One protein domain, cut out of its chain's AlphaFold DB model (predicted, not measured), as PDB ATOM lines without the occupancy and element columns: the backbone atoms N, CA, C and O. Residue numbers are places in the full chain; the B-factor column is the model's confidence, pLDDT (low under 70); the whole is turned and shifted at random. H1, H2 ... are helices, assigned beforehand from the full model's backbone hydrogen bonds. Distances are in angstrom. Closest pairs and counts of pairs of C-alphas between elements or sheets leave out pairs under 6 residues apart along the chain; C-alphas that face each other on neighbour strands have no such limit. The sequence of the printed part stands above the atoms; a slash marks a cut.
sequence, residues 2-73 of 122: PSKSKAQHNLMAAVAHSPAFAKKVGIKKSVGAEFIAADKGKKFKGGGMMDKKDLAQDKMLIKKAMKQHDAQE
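AT A GLANCE: This is residues 2 to 73 of the 122 residues of an uncharacterized protein of Actinobacteria bacterium (UniProt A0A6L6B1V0). One long helix, H4, sticks out with residues 52 to 57 and 59 to 73 from a small head of three short helices, in which H1 packs on H3 and meets H2 at a corner. A long link, residues 39 to 51, joins head and arm. The printed part has 72 residues with four named helices, H1 to H4 in chain order, and no named strand: all helix. It is extended, with a radius of gyration of the C-alphas of 20.9 A and spans of 62 by 24 by 14 A.

IN THESE COORDINATES: H4, residues 52 to 73, runs 31.6 A from C-alpha 52 at (31.922, 7.482, 22.667) to C-alpha 73 at (53.902, -10.671, 36.403). H1, residues 6 to 17, spans 16.6 A and begins at (15.324, 14.031, 30.540). H3, residues 29 to 38, spans 14.4 A; H2 is residues 19 to 25.

HOW THE PARTS SIT: H4 is apart from H1, H2 and H3. H1 and H3 touch, closest at the C-alphas of Met 12 and Gly 32, 4.3 A, at a steep tilt of 49 degrees, opposite ways. H1, with residues 14 to 16 alone, and H2 touch only at the corner, C-alphas 15 and 22 being closest at 4.7 A. In H1, H2, H3 and H4 every O i to N i+4 pair is within hydrogen-bond range.

THE WHOLE: The C-alphas of Ser 30 and Glu 73 are farthest apart, 62.9 A. The printed part has no cut. pLDDT is under 70 at residues 46 to 54, 66 and 68 to 73.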
ATOM      1  N   PRO A   2       5.342  18.417  24.947       88.31
ATOM      2  CA  PRO A   2       6.346  17.433  25.380       88.31
ATOM      3  C   PRO A   2       7.490  18.075  26.190       88.31
ATOM      4  O   PRO A   2       7.800  19.257  26.010       88.31
ATOM      5  N   SER A   3       8.171  17.301  27.039       91.56
ATOM      6  CA  SER A   3       9.316  17.759  27.842       91.56
ATOM      7  C   SER A   3      10.518  18.103  26.961       91.56
ATOM      8  O   SER A   3      10.743  17.486  25.920       91.56
ATOM      9  N   LYS A   4      11.337  19.077  27.369       89.00
ATOM     10  CA  LYS A   4      12.535  19.517  26.628       89.00
ATOM     11  C   LYS A   4      13.790  18.721  26.992       89.00
ATOM     12  O   LYS A   4      14.701  18.614  26.178       89.00
ATOM     13  N   SER A   5      13.839  18.135  28.187       90.00
ATOM     14  CA  SER A   5      15.002  17.403  28.701       90.00
ATOM     15  C   SER A   5      14.596  16.156  29.493       90.00
ATOM     16  O   SER A   5      13.459  16.048  29.956       90.00
ATOM     17  N   LYS A   6      15.544  15.226  29.701       88.75
ATOM     18  CA  LYS A   6      15.324  14.031  30.540       88.75
ATOM     19  C   LYS A   6      15.000  14.408  31.986       88.75
ATOM     20  O   LYS A   6      14.142  13.793  32.601       88.75
ATOM     21  N   ALA A   7      15.660  15.440  32.515       90.75
ATOM     22  CA  ALA A   7      15.400  15.933  33.864       90.75
ATOM     23  C   ALA A   7      13.955  16.432  34.008       90.75
ATOM     24  O   ALA A   7      13.288  16.101  34.984       90.75
ATOM     25  N   GLN A   8      13.449  17.152  33.004       92.31
ATOM     26  CA  GLN A   8      12.059  17.596  32.992       92.31
ATOM     27  C   GLN A   8      11.088  16.412  32.914       92.31
ATOM     28  O   GLN A   8      10.126  16.377  33.675       92.31
ATOM     29  N   HIS A   9      11.368  15.420  32.064       93.25
ATOM     30  CA  HIS A   9      10.559  14.204  31.994       93.25
ATOM     31  C   HIS A   9      10.503  13.476  33.346       93.25
ATOM     32  O   HIS A   9       9.423  13.141  33.825       93.25
ATOM     33  N   ASN A  10      11.651  13.302  34.008       93.06
ATOM     34  CA  ASN A  10      11.734  12.655  35.319       93.06
ATOM     35  C   ASN A  10      10.974  13.435  36.402       93.06
ATOM     36  O   ASN A  10      10.293  12.833  37.232       93.06
ATOM     37  N   LEU A  11      11.063  14.770  36.385       95.06
ATOM     38  CA  LEU A  11      10.310  15.627  37.298       95.06
ATOM     39  C   LEU A  11       8.800  15.437  37.101       95.06
ATOM     40  O   LEU A  11       8.076  15.223  38.071       95.06
ATOM     41  N   MET A  12       8.332  15.466  35.851       95.44
ATOM     42  CA  MET A  12       6.913  15.294  35.527       95.44
ATOM     43  C   MET A  12       6.416  13.880  35.849       95.44
ATOM     44  O   MET A  12       5.311  13.735  36.371       95.44
ATOM     45  N   ALA A  13       7.253  12.856  35.644       94.00
ATOM     46  CA  ALA A  13       7.001  11.485  36.086       94.00
ATOM     47  C   ALA A  13       6.777  11.401  37.602       94.00
ATOM     48  O   ALA A  13       5.775  10.844  38.056       94.00
ATOM     49  N   ALA A  14       7.655  12.021  38.393       95.50
ATOM     50  CA  ALA A  14       7.513  12.056  39.846       95.50
ATOM     51  C   ALA A  14       6.236  12.794  40.288       95.50
ATOM     52  O   ALA A  14       5.514  12.313  41.165       95.50
ATOM     53  N   VAL A  15       5.917  13.925  39.652       95.81
ATOM     54  CA  VAL A  15       4.683  14.688  39.913       95.81
ATOM     55  C   VAL A  15       3.431  13.868  39.593       95.81
ATOM     56  O   VAL A  15       2.479  13.872  40.376       95.81
ATOM     57  N   ALA A  16       3.413  13.146  38.472       94.31
ATOM     58  CA  ALA A  16       2.247  12.371  38.054       94.31
ATOM     59  C   ALA A  16       1.968  11.164  38.960       94.31
ATOM     60  O   ALA A  16       0.809  10.781  39.120       94.31
ATOM     61  N   HIS A  17       2.998  10.569  39.569       94.06
ATOM     62  CA  HIS A  17       2.846   9.392  40.429       94.06
ATOM     63  C   HIS A  17       2.755   9.719  41.926       94.06
ATOM     64  O   HIS A  17       2.229   8.903  42.681       94.06
ATOM     65  N   SER A  18       3.185  10.909  42.365       94.00
ATOM     66  CA  SER A  18       3.169  11.296  43.781       94.00
ATOM     67  C   SER A  18       2.428  12.620  44.031       94.00
ATOM     68  O   SER A  18       2.973  13.702  43.797       94.00
ATOM     69  N   PRO A  19       1.204  12.572  44.597       93.50
ATOM     70  CA  PRO A  19       0.448  13.771  44.968       93.50
ATOM     71  C   PRO A  19       1.149  14.635  46.026       93.50
ATOM     72  O   PRO A  19       1.011  15.855  46.022       93.50
ATOM     73  N   ALA A  20       1.903  14.019  46.942       95.12
ATOM     74  CA  ALA A  20       2.656  14.750  47.958       95.12
ATOM     75  C   ALA A  20       3.825  15.528  47.339       95.12
ATOM     76  O   ALA A  20       4.070  16.674  47.707       95.12
ATOM     77  N   PHE A  21       4.516  14.928  46.365       96.06
ATOM     78  CA  PHE A  21       5.578  15.604  45.629       96.06
ATOM     79  C   PHE A  21       5.023  16.765  44.798       96.06
ATOM     80  O   PHE A  21       5.544  17.870  44.896       96.06
ATOM     81  N   ALA A  22       3.910  16.545  44.090       95.75
ATOM     82  CA  ALA A  22       3.187  17.564  43.327       95.75
ATOM     83  C   ALA A  22       2.876  18.823  44.160       95.75
ATOM     84  O   ALA A  22       3.155  19.940  43.728       95.75
ATOM     85  N   LYS A  23       2.380  18.643  45.395       95.69
ATOM     86  CA  LYS A  23       2.132  19.749  46.339       95.69
ATOM     87  C   LYS A  23       3.416  20.481  46.737       95.69
ATOM     88  O   LYS A  23       3.415  21.703  46.773       95.69
ATOM     89  N   LYS A  24       4.504  19.750  47.006       95.56
ATOM     90  CA  LYS A  24       5.795  20.339  47.405       95.56
ATOM     91  C   LYS A  24       6.425  21.189  46.306       95.56
ATOM     92  O   LYS A  24       6.967  22.244  46.601       95.56
ATOM     93  N   VAL A  25       6.361  20.732  45.055       94.44
ATOM     94  CA  VAL A  25       6.938  21.460  43.911       94.44
ATOM     95  C   VAL A  25       5.960  22.448  43.268       94.44
ATOM     96  O   VAL A  25       6.329  23.138  42.325       94.44
ATOM     97  N   GLY A  26       4.713  22.511  43.748       95.69
ATOM     98  CA  GLY A  26       3.685  23.422  43.239       95.69
ATOM     99  C   GLY A  26       3.157  23.078  41.841       95.69
ATOM    100  O   GLY A  26       2.574  23.931  41.178       95.69
ATOM    101  N   ILE A  27       3.338  21.840  41.371       94.06
ATOM    102  CA  ILE A  27       2.917  21.410  40.030       94.06
ATOM    103  C   ILE A  27       1.697  20.502  40.163       94.06
ATOM    104  O   ILE A  27       1.729  19.505  40.880       94.06
ATOM    105  N   LYS A  28       0.611  20.811  39.444       94.88
ATOM    106  CA  LYS A  28      -0.585  19.954  39.418       94.88
ATOM    107  C   LYS A  28      -0.257  18.584  38.819       94.88
ATOM    108  O   LYS A  28       0.413  18.482  37.793       94.88
ATOM    109  N   LYS A  29      -0.830  17.529  39.406       95.06
ATOM    110  CA  LYS A  29      -0.690  16.143  38.924       95.06
ATOM    111  C   LYS A  29      -1.120  15.985  37.457       95.06
ATOM    112  O   LYS A  29      -0.476  15.249  36.717       95.06
ATOM    113  N   SER A  30      -2.175  16.696  37.041       94.31
ATOM    114  CA  SER A  30      -2.683  16.683  35.660       94.31
ATOM    115  C   SER A  30      -1.629  17.132  34.650       94.31
ATOM    116  O   SER A  30      -1.421  16.462  33.646       94.31
ATOM    117  N   VAL A  31      -0.884  18.193  34.970       93.69
ATOM    118  CA  VAL A  31       0.205  18.693  34.125       93.69
ATOM    119  C   VAL A  31       1.292  17.625  33.982       93.69
ATOM    120  O   VAL A  31       1.693  17.307  32.869       93.69
ATOM    121  N   GLY A  32       1.717  16.990  35.080       93.50
ATOM    122  CA  GLY A  32       2.685  15.888  35.010       93.50
ATOM    123  C   GLY A  32       2.223  14.745  34.092       93.50
ATOM    124  O   GLY A  32       3.001  14.251  33.278       93.50
ATOM    125  N   ALA A  33       0.942  14.371  34.168       93.44
ATOM    126  CA  ALA A  33       0.361  13.321  33.331       93.44
ATOM    127  C   ALA A  33       0.321  13.697  31.837       93.44
ATOM    128  O   ALA A  33       0.655  12.867  30.989       93.44
ATOM    129  N   GLU A  34      -0.026  14.943  31.507       94.38
ATOM    130  CA  GLU A  34      -0.026  15.448  30.127       94.38
ATOM    131  C   GLU A  34       1.372  15.429  29.502       94.38
ATOM    132  O   GLU A  34       1.528  15.058  28.336       94.38
ATOM    133  N   PHE A  35       2.403  15.779  30.275       94.25
ATOM    134  CA  PHE A  35       3.787  15.739  29.805       94.25
ATOM    135  C   PHE A  35       4.268  14.307  29.554       94.25
ATOM    136  O   PHE A  35       4.874  14.047  28.518       94.25
ATOM    137  N   ILE A  36       3.944  13.355  30.436       92.31
ATOM    138  CA  ILE A  36       4.283  11.934  30.229       92.31
ATOM    139  C   ILE A  36       3.573  11.376  28.997       92.31
ATOM    140  O   ILE A  36       4.180  10.646  28.214       92.31
ATOM    141  N   ALA A  37       2.297  11.724  28.804       93.06
ATOM    142  CA  ALA A  37       1.544  11.316  27.625       93.06
ATOM    143  C   ALA A  37       2.155  11.891  26.337       93.06
ATOM    144  O   ALA A  37       2.299  11.162  25.357       93.06
ATOM    145  N   ALA A  38       2.564  13.161  26.361       92.81
ATOM    146  CA  ALA A  38       3.223  13.823  25.238       92.81
ATOM    147  C   ALA A  38       4.661  13.324  24.988       92.81
ATOM    148  O   ALA A  38       5.156  13.432  23.869       92.81
ATOM    149  N   ASP A  39       5.329  12.774  26.004       91.69
ATOM    150  CA  ASP A  39       6.677  12.201  25.903       91.69
ATOM    151  C   ASP A  39       6.689  10.727  25.466       91.69
ATOM    152  O   ASP A  39       7.765  10.137  25.329       91.69
ATOM    153  N   LYS A  40       5.525  10.107  25.213       87.50
ATOM    154  CA  LYS A  40       5.451   8.723  24.716       87.50
ATOM    155  C   LYS A  40       6.273   8.567  23.432       87.50
ATOM    156  O   LYS A  40       6.052   9.252  22.440       87.50
ATOM    157  N   GLY A  41       7.244   7.653  23.460       83.94
ATOM    158  CA  GLY A  41       8.148   7.389  22.334       83.94
ATOM    159  C   GLY A  41       9.311   8.380  22.188       83.94
ATOM    160  O   GLY A  41      10.190   8.168  21.349       83.94
ATOM    161  N   LYS A  42       9.388   9.424  23.021       84.19
ATOM    162  CA  LYS A  42      10.482  10.395  22.993       84.19
ATOM    163  C   LYS A  42      11.711   9.846  23.718       84.19
ATOM    164  O   LYS A  42      11.664   9.491  24.892       84.19
ATOM    165  N   LYS A  43      12.850   9.803  23.023       82.00
ATOM    166  CA  LYS A  43      14.150   9.439  23.607       82.00
ATOM    167  C   LYS A  43      14.962  10.699  23.900       82.00
ATOM    168  O   LYS A  43      15.376  11.404  22.983       82.00
ATOM    169  N   PHE A  44      15.216  10.976  25.176       81.75
ATOM    170  CA  PHE A  44      16.074  12.087  25.591       81.75
ATOM    171  C   PHE A  44      17.552  11.675  25.527       81.75
ATOM    172  O   PHE A  44      17.962  10.735  26.204       81.75
ATOM    173  N   LYS A  45      18.365  12.394  24.743       73.00
ATOM    174  CA  LYS A  45      19.808  12.136  24.546       73.00
ATOM    175  C   LYS A  45      20.707  12.528  25.741       73.00
ATOM    176  O   LYS A  45      21.868  12.845  25.535       73.00
ATOM    177  N   GLY A  46      20.216  12.546  26.983       66.31
ATOM    178  CA  GLY A  46      20.977  13.138  28.092       66.31
ATOM    179  C   GLY A  46      20.858  12.388  29.407       66.31
ATOM    180  O   GLY A  46      19.757  12.250  29.924       66.31
ATOM    181  N   GLY A  47      21.997  11.964  29.954       59.28
ATOM    182  CA  GLY A  47      22.150  11.489  31.331       59.28
ATOM    183  C   GLY A  47      22.742  10.085  31.410       59.28
ATOM    184  O   GLY A  47      21.985   9.112  31.378       59.28
ATOM    185  N   GLY A  48      24.074  10.017  31.526       59.03
ATOM    186  CA  GLY A  48      24.838   8.808  31.869       59.03
ATOM    187  C   GLY A  48      25.480   8.050  30.705       59.03
ATOM    188  O   GLY A  48      26.172   7.068  30.942       59.03
ATOM    189  N   MET A  49      25.279   8.480  29.457       56.19
ATOM    190  CA  MET A  49      26.028   7.910  28.341       56.19
ATOM    191  C   MET A  49      27.401   8.582  28.339       56.19
ATOM    192  O   MET A  49      27.496   9.738  27.939       56.19
ATOM    193  N   MET A  50      28.427   7.885  28.839       57.31
ATOM    194  CA  MET A  50      29.822   8.245  28.571       57.31
ATOM    195  C   MET A  50      29.944   8.556  27.081       57.31
ATOM    196  O   MET A  50      29.417   7.802  26.246       57.31
ATOM    197  N   ASP A  51      30.579   9.674  26.740       63.09
ATOM    198  CA  ASP A  51      30.772  10.004  25.341       63.09
ATOM    199  C   ASP A  51      31.507   8.838  24.669       63.09
ATOM    200  O   ASP A  51      32.326   8.145  25.276       63.09
ATOM    201  N   LYS A  52      31.231   8.574  23.386       63.41
ATOM    202  CA  LYS A  52      31.922   7.482  22.667       63.41
ATOM    203  C   LYS A  52      33.450   7.629  22.743       63.41
ATOM    204  O   LYS A  52      34.165   6.635  22.629       63.41
ATOM    205  N   LYS A  53      33.922   8.866  22.925       65.19
ATOM    206  CA  LYS A  53      35.322   9.226  23.153       65.19
ATOM    207  C   LYS A  53      35.820   8.748  24.522       65.19
ATOM    208  O   LYS A  53      36.867   8.113  24.559       65.19
ATOM    209  N   ASP A  54      35.044   8.941  25.585       67.38
ATOM    210  CA  ASP A  54      35.373   8.473  26.939       67.38
ATOM    211  C   ASP A  54      35.424   6.941  26.990       67.38
ATOM    212  O   ASP A  54      36.399   6.366  27.461       67.38
ATOM    213  N   LEU A  55      34.462   6.254  26.357       73.31
ATOM    214  CA  LEU A  55      34.503   4.789  26.227       73.31
ATOM    215  C   LEU A  55      35.738   4.285  25.468       73.31
ATOM    216  O   LEU A  55      36.229   3.189  25.743       73.31
ATOM    217  N   ALA A  56      36.197   5.020  24.454       77.38
ATOM    218  CA  ALA A  56      37.387   4.642  23.700       77.38
ATOM    219  C   ALA A  56      38.650   4.817  24.552       77.38
ATOM    220  O   ALA A  56      39.495   3.920  24.570       77.38
ATOM    221  N   GLN A  57      38.745   5.925  25.292       77.69
ATOM    222  CA  GLN A  57      39.843   6.184  26.220       77.69
ATOM    223  C   GLN A  57      39.878   5.153  27.354       77.69
ATOM    224  O   GLN A  57      40.927   4.549  27.577       77.69
ATOM    225  N   ASP A  58      38.738   4.845  27.975       75.56
ATOM    226  CA  ASP A  58      38.640   3.838  29.037       75.56
ATOM    227  C   ASP A  58      39.037   2.446  28.539       75.56
ATOM    228  O   ASP A  58      39.840   1.752  29.166       75.56
ATOM    229  N   LYS A  59      38.560   2.040  27.353       80.81
ATOM    230  CA  LYS A  59      38.979   0.773  26.729       80.81
ATOM    231  C   LYS A  59      40.482   0.734  26.466       80.81
ATOM    232  O   LYS A  59      41.101  -0.315  26.653       80.81
ATOM    233  N   MET A  60      41.074   1.842  26.022       82.25
ATOM    234  CA  MET A  60      42.520   1.929  25.811       82.25
ATOM    235  C   MET A  60      43.291   1.835  27.128       82.25
ATOM    236  O   MET A  60      44.300   1.128  27.182       82.25
ATOM    237  N   LEU A  61      42.812   2.492  28.184       83.75
ATOM    238  CA  LEU A  61      43.452   2.492  29.494       83.75
ATOM    239  C   LEU A  61      43.395   1.104  30.145       83.75
ATOM    240  O   LEU A  61      44.429   0.601  30.579       83.75
ATOM    241  N   ILE A  62      42.237   0.434  30.100       82.69
ATOM    242  CA  ILE A  62      42.072  -0.952  30.572       82.69
ATOM    243  C   ILE A  62      43.007  -1.890  29.805       82.69
ATOM    244  O   ILE A  62      43.749  -2.665  30.405       82.69
ATOM    245  N   LYS A  63      43.042  -1.790  28.471       83.56
ATOM    246  CA  LYS A  63      43.907  -2.641  27.640       83.56
ATOM    247  C   LYS A  63      45.391  -2.407  27.930       83.56
ATOM    248  O   LYS A  63      46.175  -3.357  27.924       83.56
ATOM    249  N   LYS A  64      45.784  -1.159  28.203       84.56
ATOM    250  CA  LYS A  64      47.153  -0.799  28.588       84.56
ATOM    251  C   LYS A  64      47.505  -1.334  29.977       84.56
ATOM    252  O   LYS A  64      48.568  -1.930  30.119       84.56
ATOM    253  N   ALA A  65      46.604  -1.203  30.947       75.25
ATOM    254  CA  ALA A  65      46.780  -1.730  32.298       75.25
ATOM    255  C   ALA A  65      46.915  -3.262  32.300       75.25
ATOM    256  O   ALA A  65      47.848  -3.790  32.896       75.25
ATOM    257  N   MET A  66      46.066  -3.975  31.551       69.88
ATOM    258  CA  MET A  66      46.171  -5.432  31.399       69.88
ATOM    259  C   MET A  66      47.503  -5.847  30.763       69.88
ATOM    260  O   MET A  66      48.129  -6.801  31.209       69.88
ATOM    261  N   LYS A  67      47.976  -5.106  29.753       74.56
ATOM    262  CA  LYS A  67      49.270  -5.374  29.110       74.56
ATOM    263  C   LYS A  67      50.455  -5.121  30.051       74.56
ATOM    264  O   LYS A  67      51.439  -5.849  29.987       74.56
ATOM    265  N   GLN A  68      50.381  -4.095  30.901       69.56
ATOM    266  CA  GLN A  68      51.410  -3.817  31.906       69.56
ATOM    267  C   GLN A  68      51.398  -4.853  33.034       69.56
ATOM    268  O   GLN A  68      52.468  -5.279  33.448       69.56
ATOM    269  N   HIS A  69      50.221  -5.313  33.466       62.19
ATOM    270  CA  HIS A  69      50.081  -6.409  34.425       62.19
ATOM    271  C   HIS A  69      50.696  -7.711  33.892       62.19
ATOM    272  O   HIS A  69      51.544  -8.303  34.551       62.19
ATOM    273  N   ASP A  70      50.340  -8.109  32.668       59.19
ATOM    274  CA  ASP A  70      50.877  -9.308  32.008       59.19
ATOM    275  C   ASP A  70      52.408  -9.234  31.846       59.19
ATOM    276  O   ASP A  70      53.124 -10.196  32.112       59.19
ATOM    277  N   ALA A  71      52.939  -8.055  31.502       59.53
ATOM    278  CA  ALA A  71      54.381  -7.827  31.390       59.53
ATOM    279  C   ALA A  71      55.115  -7.777  32.745       59.53
ATOM    280  O   ALA A  71      56.300  -8.104  32.812       59.53
ATOM    281  N   GLN A  72      54.442  -7.338  33.813       59.31
ATOM    282  CA  GLN A  72      55.034  -7.203  35.144       59.31
ATOM    283  C   GLN A  72      55.021  -8.530  35.918       59.31
ATOM    284  O   GLN A  72      55.994  -8.832  36.611       59.31
ATOM    285  N   GLU A  73      53.970  -9.342  35.779       54.66
ATOM    286  CA  GLU A  73      53.902 -10.671  36.403       54.66
ATOM    287  C   GLU A  73      54.718 -11.730  35.644       54.66
ATOM    288  O   GLU A  73      55.229 -12.675  36.252       54.66
TER     289      GLU A  73